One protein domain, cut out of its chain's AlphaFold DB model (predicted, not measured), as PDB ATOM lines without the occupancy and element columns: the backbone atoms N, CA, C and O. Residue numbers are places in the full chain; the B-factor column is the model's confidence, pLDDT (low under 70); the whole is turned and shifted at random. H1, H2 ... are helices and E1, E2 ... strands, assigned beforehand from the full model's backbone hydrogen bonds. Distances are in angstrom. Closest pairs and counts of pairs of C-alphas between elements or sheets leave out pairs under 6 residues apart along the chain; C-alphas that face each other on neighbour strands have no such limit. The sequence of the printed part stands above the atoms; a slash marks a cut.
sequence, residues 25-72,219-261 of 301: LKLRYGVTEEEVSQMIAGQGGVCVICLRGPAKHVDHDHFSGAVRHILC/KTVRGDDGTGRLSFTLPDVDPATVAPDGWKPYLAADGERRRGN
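What this domain is: This is residues 25 to 72 and 219 to 261 of the 301 residues of an uncharacterized protein of Actinomadura sp. WMMB 499 (UniProt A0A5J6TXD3). Picture two small strand hairpins, E1 with E2 and E3 with E4, in separate two-stranded sheets, with helix H2 packed by its residues 36 to 40 on the first hairpin, mostly on E2, and its last residue reaching E4 of the second. Short H1 and the longer H3 lie at opposite ends of the model, and the unnamed stretch 43 to 56 runs through the region between H2 and H3. The printed part has 91 residues, with three named helices and four named strands in the order H1, H2, E1, E2, E3, E4, H3; both sheets are antiparallel. The class is mixed, helices and strands, but under half of the residues, 44 of 91, are in named elements. The whole is compact, with a radius of gyration of the C-alphas of 14.1 A and spans of 42 by 32 by 24 A.

Where its parts are: Find C-alpha 25 at (-0.061, 101.897, 93.126); there H1 begins, residues 25 to 29. H2, residues 33 to 42, runs 14.3 A from its first to its last C-alpha. Next come E1, residues 57 to 60, and E2, residues 67 to 71, the latter 11.0 A long. Beyond the cut, look for C-alpha 219 at (14.646, 99.293, 111.906), where E3, residues 219 to 222, begins. E4 is residues 228 to 231. H3, residues 248 to 259, is 16.5 A long and ends with C-alpha 259 at (17.012, 79.650, 118.203).

How they stand to each other: H1 is close to H2 but not clearly touching it; their closest C-alphas, of Leu 25 and Glu 33, are 7.1 A apart. The closest C-alphas of H1 and E2 are those of Tyr 29 and Val 67, 6.6 A apart. Move on to H2 and E2, where those of Ile 40 and Ile 70 come closest, at 6.4 A. The H2 residue Gly 42 also has its C-alpha 6.6 A from that of Leu 230, the closest pair of H2 and E4. E1 and E2 form a hairpin, antiparallel at 149 degrees, with N 57 and O 71 within hydrogen-bond range at 2.9 A. E3 and E4 form another, antiparallel at 141 degrees, with N 219 and O 231 within range at 2.8 A. H3 touches no helix and is apart from E1, E2 and E3. In H1, H2 and H3 every O i to N i+4 pair is within hydrogen-bond range.

The domain as a whole: The two C-alphas farthest apart, of Leu 27 and Gly 260, are 43.5 A apart. Residues 73 to 218 are not printed, and C-alphas 72 and 219 stand 18.9 A apart across this cut. The links from H2 to E1 and from E4 to H3 are long, with 14 and 16 residues. The mean pLDDT of the printed part is 89.8; look for low confidence at residues 260 to 261, which are under 70.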
ATOM      1  N   LEU A  25      -0.847 101.708  91.902       76.81
ATOM      2  CA  LEU A  25      -0.061 101.897  93.126       76.81
ATOM      3  C   LEU A  25      -0.569 103.099  93.931       76.81
ATOM      4  O   LEU A  25      -0.841 102.959  95.124       76.81
ATOM      5  N   LYS A  26      -0.807 104.235  93.266       70.06
ATOM      6  CA  LYS A  26      -1.378 105.428  93.903       70.06
ATOM      7  C   LYS A  26      -2.775 105.170  94.455       70.06
ATOM      8  O   LYS A  26      -3.050 105.528  95.593       70.06
ATOM      9  N   LEU A  27      -3.644 104.533  93.667       72.75
ATOM     10  CA  LEU A  27      -5.040 104.298  94.046       72.75
ATOM     11  C   LEU A  27      -5.172 103.344  95.242       72.75
ATOM     12  O   LEU A  27      -6.045 103.541  96.079       72.75
ATOM     13  N   ARG A  28      -4.343 102.294  95.299       75.88
ATOM     14  CA  ARG A  28      -4.468 101.232  96.305       75.88
ATOM     15  C   ARG A  28      -3.596 101.452  97.541       75.88
ATOM     16  O   ARG A  28      -4.006 101.065  98.627       75.88
ATOM     17  N   TYR A  29      -2.412 102.032  97.371       80.81
ATOM     18  CA  TYR A  29      -1.378 102.077  98.410       80.81
ATOM     19  C   TYR A  29      -0.876 103.491  98.713       80.81
ATOM     20  O   TYR A  29      -0.040 103.660  99.594       80.81
ATOM     21  N   GLY A  30      -1.330 104.507  97.972       83.56
ATOM     22  CA  GLY A  30      -0.885 105.885  98.172       83.56
ATOM     23  C   GLY A  30       0.590 106.133  97.838       83.56
ATOM     24  O   GLY A  30       1.098 107.191  98.189       83.56
ATOM     25  N   VAL A  31       1.261 105.198  97.153       86.75
ATOM     26  CA  VAL A  31       2.677 105.310  96.765       86.75
ATOM     27  C   VAL A  31       2.849 105.363  95.251       86.75
ATOM     28  O   VAL A  31       2.061 104.816  94.475       86.75
ATOM     29  N   THR A  32       3.907 106.030  94.828       89.75
ATOM     30  CA  THR A  32       4.364 106.157  93.448       89.75
ATOM     31  C   THR A  32       5.295 105.010  93.055       89.75
ATOM     32  O   THR A  32       5.836 104.281  93.887       89.75
ATOM     33  N   GLU A  33       5.493 104.836  91.751       89.81
ATOM     34  CA  GLU A  33       6.455 103.867  91.217       89.81
ATOM     35  C   GLU A  33       7.900 104.209  91.626       89.81
ATOM     36  O   GLU A  33       8.706 103.314  91.896       89.81
ATOM     37  N   GLU A  34       8.199 105.501  91.741       91.12
ATOM     38  CA  GLU A  34       9.468 106.046  92.204       91.12
ATOM     39  C   GLU A  34       9.713 105.728  93.688       91.12
ATOM     40  O   GLU A  34      10.774 105.202  94.025       91.12
ATOM     41  N   GLU A  35       8.724 105.946  94.560       92.50
ATOM     42  CA  GLU A  35       8.810 105.596  95.988       92.50
ATOM     43  C   GLU A  35       8.999 104.089  96.184       92.50
ATOM     44  O   GLU A  35       9.878 103.663  96.932       92.50
ATOM     45  N   VAL A  36       8.256 103.255  95.448       92.81
ATOM     46  CA  VAL A  36       8.446 101.795  95.488       92.81
ATOM     47  C   VAL A  36       9.861 101.412  95.045       92.81
ATOM     48  O   VAL A  36      10.478 100.533  95.645       92.81
ATOM     49  N   SER A  37      10.408 102.075  94.024       94.44
ATOM     50  CA  SER A  37      11.778 101.821  93.558       94.44
ATOM     51  C   SER A  37      12.822 102.205  94.613       94.44
ATOM     52  O   SER A  37      13.788 101.469  94.813       94.44
ATOM     53  N   GLN A  38      12.602 103.302  95.340       94.12
ATOM     54  CA  GLN A  38      13.447 103.712  96.466       94.12
ATOM     55  C   GLN A  38      13.373 102.717  97.629       94.12
ATOM     56  O   GLN A  38      14.408 102.363  98.188       94.12
ATOM     57  N   MET A  39      12.183 102.203  97.955       95.06
ATOM     58  CA  MET A  39      12.024 101.161  98.976       95.06
ATOM     59  C   MET A  39      12.779  99.880  98.599       95.06
ATOM     60  O   MET A  39      13.489  99.314  99.427       95.06
ATOM     61  N   ILE A  40      12.674  99.442  97.337       96.00
ATOM     62  CA  ILE A  40      13.417  98.279  96.826       96.00
ATOM     63  C   ILE A  40      14.926  98.513  96.950       96.00
ATOM     64  O   ILE A  40      15.639  97.629  97.426       96.00
ATOM     65  N   ALA A  41      15.413  99.694  96.559       94.25
ATOM     66  CA  ALA A  41      16.826 100.043  96.657       94.25
ATOM     67  C   ALA A  41      17.317 100.066  98.116       94.25
ATOM     68  O   ALA A  41      18.348  99.472  98.418       94.25
ATOM     69  N   GLY A  42      16.545 100.659  99.035       94.19
ATOM     70  CA  GLY A  42      16.869 100.694 100.466       94.19
ATOM     71  C   GLY A  42      16.908  99.312 101.126       94.19
ATOM     72  O   GLY A  42      17.617  99.112 102.109       94.19
ATOM     73  N   GLN A  43      16.190  98.335 100.570       96.38
ATOM     74  CA  GLN A  43      16.244  96.934 100.992       96.38
ATOM     75  C   GLN A  43      17.397  96.138 100.356       96.38
ATOM     76  O   GLN A  43      17.499  94.938 100.596       96.38
ATOM     77  N   GLY A  44      18.219  96.738  99.489       95.00
ATOM     78  CA  GLY A  44      19.199  95.991  98.691       95.00
ATOM     79  C   GLY A  44      18.547  95.026  97.688       95.00
ATOM     80  O   GLY A  44      19.131  94.014  97.311       95.00
ATOM     81  N   GLY A  45      17.297  95.289  97.285       95.56
ATOM     82  CA  GLY A  45      16.541  94.470  96.334       95.56
ATOM     83  C   GLY A  45      15.991  93.146  96.880       95.56
ATOM     84  O   GLY A  45      15.323  92.417  96.139       95.56
ATOM     85  N   VAL A  46      16.223  92.825  98.157       97.19
ATOM     86  CA  VAL A  46      15.816  91.551  98.765       97.19
ATOM     87  C   VAL A  46      14.534  91.688  99.587       97.19
ATOM     88  O   VAL A  46      14.236  92.730 100.171       97.19
ATOM     89  N   CYS A  47      13.749  90.615  99.646       97.62
ATOM     90  CA  CYS A  47      12.645  90.503 100.588       97.62
ATOM     91  C   CYS A  47      13.173  90.503 102.025       97.62
ATOM     92  O   CYS A  47      13.886  89.576 102.415       97.62
ATOM     93  N   VAL A  48      12.745  91.484 102.821       97.44
ATOM     94  CA  VAL A  48      13.195  91.647 104.212       97.44
ATOM     95  C   VAL A  48      12.808  90.483 105.120       97.44
ATOM     96  O   VAL A  48      13.469  90.291 106.124       97.44
ATOM     97  N   ILE A  49      11.805  89.661 104.790       98.00
ATOM     98  CA  ILE A  49      11.439  88.496 105.615       98.00
ATOM     99  C   ILE A  49      12.351  87.304 105.325       98.00
ATOM    100  O   ILE A  49      13.032  86.825 106.221       98.00
ATOM    101  N   CYS A  50      12.387  86.804 104.089       97.19
ATOM    102  CA  CYS A  50      13.095  85.551 103.803       97.19
ATOM    103  C   CYS A  50      14.562  85.725 103.412       97.19
ATOM    104  O   CYS A  50      15.285  84.738 103.415       97.19
ATOM    105  N   LEU A  51      14.991  86.924 102.998       96.94
ATOM    106  CA  LEU A  51      16.345  87.196 102.493       96.94
ATOM    107  C   LEU A  51      16.786  86.320 101.297       96.94
ATOM    108  O   LEU A  51      17.972  86.189 101.016       96.94
ATOM    109  N   ARG A  52      15.832  85.695 100.591       95.12
ATOM    110  CA  ARG A  52      16.079  84.800  99.440       95.12
ATOM    111  C   ARG A  52      15.479  85.338  98.145       95.12
ATOM    112  O   ARG A  52      16.095  85.279  97.088       95.12
ATOM    113  N   GLY A  53      14.228  85.791  98.213       94.94
ATOM    114  CA  GLY A  53      13.468  86.227  97.045       94.94
ATOM    115  C   GLY A  53      13.624  87.724  96.766       94.94
ATOM    116  O   GLY A  53      13.781  88.498  97.711       94.94
ATOM    117  N   PRO A  54      13.496  88.153  95.498       96.25
ATOM    118  CA  PRO A  54      13.520  89.569  95.155       96.25
ATOM    119  C   PRO A  54      12.293  90.298  95.721       96.25
ATOM    120  O   PRO A  54      11.174  89.770  95.688       96.25
ATOM    121  N   ALA A  55      12.503  91.526  96.189       95.38
ATOM    122  CA  ALA A  55      11.453  92.437  96.628       95.38
ATOM    123  C   ALA A  55      10.637  92.926  95.418       95.38
ATOM    124  O   ALA A  55      11.132  93.686  94.588       95.38
ATOM    125  N   LYS A  56       9.389  92.455  95.283       94.75
ATOM    126  CA  LYS A  56       8.532  92.747  94.116       94.75
ATOM    127  C   LYS A  56       7.101  93.173  94.454       94.75
ATOM    128  O   LYS A  56       6.437  93.733  93.587       94.75
ATOM    129  N   HIS A  57       6.613  92.881  95.656       93.75
ATOM    130  CA  HIS A  57       5.219  93.090  96.048       93.75
ATOM    131  C   HIS A  57       5.148  94.094  97.188       93.75
ATOM    132  O   HIS A  57       5.849  93.930  98.177       93.75
ATOM    133  N   VAL A  58       4.319  95.126  97.029       94.31
ATOM    134  CA  VAL A  58       4.049  96.100  98.091       94.31
ATOM    135  C   VAL A  58       3.216  95.407  99.161       94.31
ATOM    136  O   VAL A  58       2.071  95.039  98.899       94.31
ATOM    137  N   ASP A  59       3.806  95.220 100.334       95.38
ATOM    138  CA  ASP A  59       3.105  94.742 101.514       95.38
ATOM    139  C   ASP A  59       2.539  95.926 102.298       95.38
ATOM    140  O   ASP A  59       3.126  97.014 102.343       95.38
ATOM    141  N   HIS A  60       1.374  95.715 102.893       89.81
ATOM    142  CA  HIS A  60       0.657  96.742 103.623       89.81
ATOM    143  C   HIS A  60      -0.067  96.131 104.811       89.81
ATOM    144  O   HIS A  60      -0.469  94.972 104.803       89.81
ATOM    145  N   ASP A  61      -0.247  96.947 105.834       84.81
ATOM    146  CA  ASP A  61      -1.042  96.592 106.986       84.81
ATOM    147  C   ASP A  61      -2.530  96.566 106.620       84.81
ATOM    148  O   ASP A  61      -3.087  97.573 106.189       84.81
ATOM    149  N   HIS A  62      -3.191  95.421 106.789       75.81
ATOM    150  CA  HIS A  62      -4.599  95.263 106.412       75.81
ATOM    151  C   HIS A  62      -5.576  96.052 107.301       75.81
ATOM    152  O   HIS A  62      -6.730  96.233 106.914       75.81
ATOM    153  N   PHE A  63      -5.136  96.549 108.464       77.19
ATOM    154  CA  PHE A  63      -5.957  97.389 109.337       77.19
ATOM    155  C   PHE A  63      -5.856  98.880 108.979       77.19
ATOM    156  O   PHE A  63      -6.870  99.553 108.812       77.19
ATOM    157  N   SER A  64      -4.638  99.407 108.853       82.00
ATOM    158  CA  SER A  64      -4.367 100.832 108.617       82.00
ATOM    159  C   SER A  64      -4.179 101.200 107.144       82.00
ATOM    160  O   SER A  64      -4.228 102.378 106.798       82.00
ATOM    161  N   GLY A  65      -3.930 100.219 106.276       81.38
ATOM    162  CA  GLY A  65      -3.530 100.431 104.884       81.38
ATOM    163  C   GLY A  65      -2.094 100.937 104.724       81.38
ATOM    164  O   GLY A  65      -1.672 101.210 103.600       81.38
ATOM    165  N   ALA A  66      -1.334 101.077 105.816       86.06
ATOM    166  CA  ALA A  66       0.027 101.588 105.772       86.06
ATOM    167  C   ALA A  66       0.948 100.609 105.037       86.06
ATOM    168  O   ALA A  66       1.040  99.435 105.399       86.06
ATOM    169  N   VAL A  67       1.655 101.099 104.018       92.06
ATOM    170  CA  VAL A  67       2.705 100.330 103.346       92.06
ATOM    171  C   VAL A  67       3.813 100.032 104.352       92.06
ATOM    172  O   VAL A  67       4.369 100.950 104.953       92.06
ATOM    173  N   ARG A  68       4.129  98.746 104.523       94.25
ATOM    174  CA  ARG A  68       5.205  98.291 105.409       94.25
ATOM    175  C   ARG A  68       6.515  98.247 104.619       94.25
ATOM    176  O   ARG A  68       7.343  99.144 104.734       94.25
ATOM    177  N   HIS A  69       6.680  97.242 103.759       96.12
ATOM    178  CA  HIS A  69       7.883  97.033 102.946       96.12
ATOM    179  C   HIS A  69       7.566  96.323 101.626       96.12
ATOM    180  O   HIS A  69       6.423  95.987 101.329       96.12
ATOM    181  N   ILE A  70       8.593  96.083 100.809       97.56
ATOM    182  CA  ILE A  70       8.460  95.333  99.564       97.56
ATOM    183  C   ILE A  70       8.902  93.881  99.784       97.56
ATOM    184  O   ILE A  70      10.065  93.586 100.058       97.56
ATOM    185  N   LEU A  71       7.983  92.936  99.635       98.06
ATOM    186  CA  LEU A  71       8.214  91.514  99.881       98.06
ATOM    187  C   LEU A  71       8.320  90.709  98.580       98.06
ATOM    188  O   LEU A  71       8.023  91.184  97.477       98.06
ATOM    189  N   CYS A  72       8.763  89.456  98.690       97.75
ATOM    190  CA  CYS A  72       8.601  88.498  97.602       97.75
ATOM    191  C   CYS A  72       7.149  87.985  97.574       97.75
ATOM    192  O   CYS A  72       6.445  88.036  98.582       97.75
ATOM    193  N   LYS A 219      14.265  98.112 111.130       94.06
ATOM    194  CA  LYS A 219      14.646  99.293 111.906       94.06
ATOM    195  C   LYS A 219      15.441 100.255 111.039       94.06
ATOM    196  O   LYS A 219      16.092  99.849 110.078       94.06
ATOM    197  N   THR A 220      15.432 101.531 111.405       92.94
ATOM    198  CA  THR A 220      16.323 102.532 110.811       92.94
ATOM    199  C   THR A 220      17.535 102.730 111.711       92.94
ATOM    200  O   THR A 220      17.393 103.128 112.866       92.94
ATOM    201  N   VAL A 221      18.727 102.485 111.173       91.25
ATOM    202  CA  VAL A 221      20.000 102.829 111.816       91.25
ATOM    203  C   VAL A 221      20.440 104.182 111.274       91.25
ATOM    204  O   VAL A 221      20.487 104.372 110.059       91.25
ATOM    205  N   ARG A 222      20.722 105.130 112.170       90.19
ATOM    206  CA  ARG A 222      21.239 106.455 111.809       90.19
ATOM    207  C   ARG A 222      22.763 106.412 111.765       90.19
ATOM    208  O   ARG A 222      23.375 105.944 112.721       90.19
ATOM    209  N   GLY A 223      23.335 106.880 110.664       81.50
ATOM    210  CA  GLY A 223      24.761 107.141 110.526       81.50
ATOM    211  C   GLY A 223      25.163 108.460 111.183       81.50
ATOM    212  O   GLY A 223      24.320 109.303 111.508       81.50
ATOM    213  N   ASP A 224      26.470 108.641 111.350       79.69
ATOM    214  CA  ASP A 224      27.063 109.834 111.966       79.69
ATOM    215  C   ASP A 224      26.819 111.113 111.143       79.69
ATOM    216  O   ASP A 224      26.811 112.218 111.680       79.69
ATOM    217  N   ASP A 225      26.571 110.963 109.840       79.12
ATOM    218  CA  ASP A 225      26.238 112.034 108.894       79.12
ATOM    219  C   ASP A 225      24.746 112.429 108.907       79.12
ATOM    220  O   ASP A 225      24.316 113.291 108.140       79.12
ATOM    221  N   GLY A 226      23.945 111.806 109.778       77.38
ATOM    222  CA  GLY A 226      22.504 112.024 109.880       77.38
ATOM    223  C   GLY A 226      21.673 111.270 108.837       77.38
ATOM    224  O   GLY A 226      20.442 111.355 108.881       77.38
ATOM    225  N   THR A 227      22.298 110.508 107.932       82.88
ATOM    226  CA  THR A 227      21.581 109.643 106.989       82.88
ATOM    227  C   THR A 227      21.089 108.372 107.686       82.88
ATOM    228  O   THR A 227      21.675 107.897 108.657       82.88
ATOM    229  N   GLY A 228      19.946 107.837 107.250       87.50
ATOM    230  CA  GLY A 228      19.362 106.617 107.809       87.50
ATOM    231  C   GLY A 228      19.396 105.477 106.800       87.50
ATOM    232  O   GLY A 228      19.022 105.679 105.647       87.50
ATOM    233  N   ARG A 229      19.774 104.273 107.238       92.62
ATOM    234  CA  ARG A 229      19.646 103.037 106.448       92.62
ATOM    235  C   ARG A 229      18.763 102.012 107.143       92.62
ATOM    236  O   ARG A 229      18.548 102.085 108.354       92.62
ATOM    237  N   LEU A 230      18.279 101.033 106.387       94.81
ATOM    238  CA  LEU A 230      17.544  99.913 106.962       94.81
ATOM    239  C   LEU A 230      18.484  98.933 107.678       94.81
ATOM    240  O   LEU A 230      19.653  98.768 107.324       94.81
ATOM    241  N   SER A 231      17.931  98.280 108.690       94.50
ATOM    242  CA  SER A 231      18.491  97.152 109.421       94.50
ATOM    243  C   SER A 231      17.381  96.137 109.638       94.50
ATOM    244  O   SER A 231      16.319  96.483 110.152       94.50
ATOM    245  N   PHE A 232      17.591  94.896 109.208       95.19
ATOM    246  CA  PHE A 232      16.595  93.825 109.338       95.19
ATOM    247  C   PHE A 232      17.228  92.439 109.508       95.19
ATOM    248  O   PHE A 232      16.589  91.408 109.292       95.19
ATOM    249  N   THR A 233      18.502  92.390 109.880       91.50
ATOM    250  CA  THR A 233      19.266  91.164 110.135       91.50
ATOM    251  C   THR A 233      19.915  91.241 111.502       91.50
ATOM    252  O   THR A 233      20.153  92.324 112.034       91.50
ATOM    253  N   LEU A 234      20.227  90.077 112.067       85.31
ATOM    254  CA  LEU A 234      20.994  89.962 113.299       85.31
ATOM    255  C   LEU A 234      22.113  88.936 113.072       85.31
ATOM    256  O   LEU A 234      21.816  87.757 112.926       85.31
ATOM    257  N   PRO A 235      23.394  89.339 113.042       88.19
ATOM    258  CA  PRO A 235      23.890  90.702 113.220       88.19
ATOM    259  C   PRO A 235      23.413  91.664 112.122       88.19
ATOM    260  O   PRO A 235      23.072  91.262 111.007       88.19
ATOM    261  N   ASP A 236      23.361  92.942 112.483       92.19
ATOM    262  CA  ASP A 236      23.027  94.024 111.565       92.19
ATOM    263  C   ASP A 236      24.054  94.101 110.426       92.19
ATOM    264  O   ASP A 236      25.257  93.976 110.656       92.19
ATOM    265  N   VAL A 237      23.568  94.313 109.205       93.62
ATOM    266  CA  VAL A 237      24.387  94.608 108.030       93.62
ATOM    267  C   VAL A 237      23.713  95.700 107.213       93.62
ATOM    268  O   VAL A 237      22.487  95.749 107.123       93.62
ATOM    269  N   ASP A 238      24.517  96.576 106.610       94.06
ATOM    270  CA  ASP A 238      24.026  97.544 105.637       94.06
ATOM    271  C   ASP A 238      23.587  96.826 104.347       94.06
ATOM    272  O   ASP A 238      24.446  96.257 103.656       94.06
ATOM    273  N   PRO A 239      22.293  96.871 103.970       94.50
ATOM    274  CA  PRO A 239      21.801  96.231 102.755       94.50
ATOM    275  C   PRO A 239      22.507  96.680 101.474       94.50
ATOM    276  O   PRO A 239      22.588  95.895 100.533       94.50
ATOM    277  N   ALA A 240      23.051  97.901 101.432       92.06
ATOM    278  CA  ALA A 240      23.784  98.409 100.274       92.06
ATOM    279  C   ALA A 240      25.139  97.707 100.060       92.06
ATOM    280  O   ALA A 240      25.702  97.766  98.968       92.06
ATOM    281  N   THR A 241      25.665  97.034 101.089       93.50
ATOM    282  CA  THR A 241      26.967  96.345 101.047       93.50
ATOM    283  C   THR A 241      26.859  94.858 100.708       93.50
ATOM    284  O   THR A 241      27.873  94.204 100.463       93.50
ATOM    285  N   VAL A 242      25.641  94.307 100.678       94.88
ATOM    286  CA  VAL A 242      25.402  92.879 100.450       94.88
ATOM    287  C   VAL A 242      25.031  92.648  98.989       94.88
ATOM    288  O   VAL A 242      24.063  93.210  98.479       94.88
ATOM    289  N   ALA A 243      25.785  91.787  98.304       92.69
ATOM    290  CA  ALA A 243      25.439  91.359  96.951       92.69
ATOM    291  C   ALA A 243      24.073  90.630  96.932       92.69
ATOM    292  O   ALA A 243      23.710  89.999  97.928       92.69
ATOM    293  N   PRO A 244      23.319  90.639  95.815       87.56
ATOM    294  CA  PRO A 244      21.997  90.005  95.740       87.56
ATOM    295  C   PRO A 244      21.938  88.524  96.164       87.56
ATOM    296  O   PRO A 244      20.900  88.061  96.627       87.56
ATOM    297  N   ASP A 245      23.036  87.780  96.037       88.81
ATOM    298  CA  ASP A 245      23.197  86.378  96.444       88.81
ATOM    299  C   ASP A 245      23.956  86.198  97.779       88.81
ATOM    300  O   ASP A 245      24.056  85.086  98.302       88.81
ATOM    301  N   GLY A 246      24.429  87.290  98.383       93.94
ATOM    302  CA  GLY A 246      25.235  87.316  99.608       93.94
ATOM    303  C   GLY A 246      24.444  87.227 100.918       93.94
ATOM    304  O   GLY A 246      25.028  87.319 101.993       93.94
ATOM    305  N   TRP A 247      23.122  87.051 100.861       95.75
ATOM    306  CA  TRP A 247      22.235  87.146 102.028       95.75
ATOM    307  C   TRP A 247      22.167  85.887 102.905       95.75
ATOM    308  O   TRP A 247      21.788  85.957 104.077       95.75
ATOM    309  N   LYS A 248      22.550  84.724 102.366       94.88
ATOM    310  CA  LYS A 248      22.437  83.424 103.053       94.88
ATOM    311  C   LYS A 248      23.140  83.376 104.426       94.88
ATOM    312  O   LYS A 248      22.516  82.867 105.359       94.88
ATOM    313  N   PRO A 249      24.375  83.894 104.606       95.25
ATOM    314  CA  PRO A 249      25.044  83.888 105.910       95.25
ATOM    315  C   PRO A 249      24.305  84.712 106.972       95.25
ATOM    316  O   PRO A 249      24.220  84.286 108.120       95.25
ATOM    317  N   TYR A 250      23.714  85.849 106.591       94.81
ATOM    318  CA  TYR A 250      22.966  86.709 107.515       94.81
ATOM    319  C   TYR A 250      21.662  86.061 107.974       94.81
ATOM    320  O   TYR A 250      21.315  86.146 109.150       94.81
ATOM    321  N   LEU A 251      20.965  85.360 107.072       94.56
ATOM    322  CA  LEU A 251      19.788  84.576 107.443       94.56
ATOM    323  C   LEU A 251      20.146  83.439 108.409       94.56
ATOM    324  O   LEU A 251      19.421  83.197 109.370       94.56
ATOM    325  N   ALA A 252      21.265  82.751 108.164       93.38
ATOM    326  CA  ALA A 252      21.734  81.673 109.031       93.38
ATOM    327  C   ALA A 252      22.093  82.184 110.437       93.38
ATOM    328  O   ALA A 252      21.650  81.593 111.422       93.38
ATOM    329  N   ALA A 253      22.829  83.297 110.523       92.31
ATOM    330  CA  ALA A 253      23.207  83.925 111.787       92.31
ATOM    331  C   ALA A 253      21.987  84.438 112.575       92.31
ATOM    332  O   ALA A 253      21.909  84.242 113.789       92.31
ATOM    333  N   ASP A 254      20.999  85.024 111.890       91.19
ATOM    334  CA  ASP A 254      19.756  85.458 112.531       91.19
ATOM    335  C   ASP A 254      18.957  84.260 113.057       91.19
ATOM    336  O   ASP A 254      18.500  84.258 114.200       91.19
ATOM    337  N   GLY A 255      18.861  83.187 112.267       90.31
ATOM    338  CA  GLY A 255      18.233  81.939 112.692       90.31
ATOM    339  C   GLY A 255      18.904  81.318 113.917       90.31
ATOM    340  O   GLY A 255      18.215  80.899 114.845       90.31
ATOM    341  N   GLU A 256      20.237  81.287 113.962       88.88
ATOM    342  CA  GLU A 256      20.985  80.814 115.132       88.88
ATOM    343  C   GLU A 256      20.682  81.659 116.374       88.88
ATOM    344  O   GLU A 256      20.393  81.111 117.439       88.88
ATOM    345  N   ARG A 257      20.643  82.987 116.230       85.19
ATOM    346  CA  ARG A 257      20.350  83.895 117.342       85.19
ATOM    347  C   ARG A 257      18.923  83.750 117.864       85.19
ATOM    348  O   ARG A 257      18.719  83.738 119.076       85.19
ATOM    349  N   ARG A 258      17.950  83.603 116.963       83.94
ATOM    350  CA  ARG A 258      16.537  83.364 117.298       83.94
ATOM    351  C   ARG A 258      16.335  82.015 117.979       83.94
ATOM    352  O   ARG A 258      15.575  81.930 118.933       83.94
ATOM    353  N   ARG A 259      17.044  80.967 117.541       75.44
ATOM    354  CA  ARG A 259      17.012  79.650 118.203       75.44
ATOM    355  C   ARG A 259      17.685  79.662 119.574       75.44
ATOM    356  O   ARG A 259      17.208  78.983 120.476       75.44
ATOM    357  N   GLY A 260      18.776  80.413 119.725       66.38
ATOM    358  CA  GLY A 260      19.552  80.504 120.963       66.38
ATOM    359  C   GLY A 260      18.911  81.353 122.064       66.38
ATOM    360  O   GLY A 260      19.421  81.360 123.182       66.38
ATOM    361  N   ASN A 261      17.813  82.062 121.779       62.81
ATOM    362  CA  ASN A 261      17.126  82.891 122.761       62.81
ATOM    363  C   ASN A 261      15.599  82.653 122.754       62.81
ATOM    364  O   ASN A 261      14.898  83.252 121.939       62.81
TER     365      ASN A 261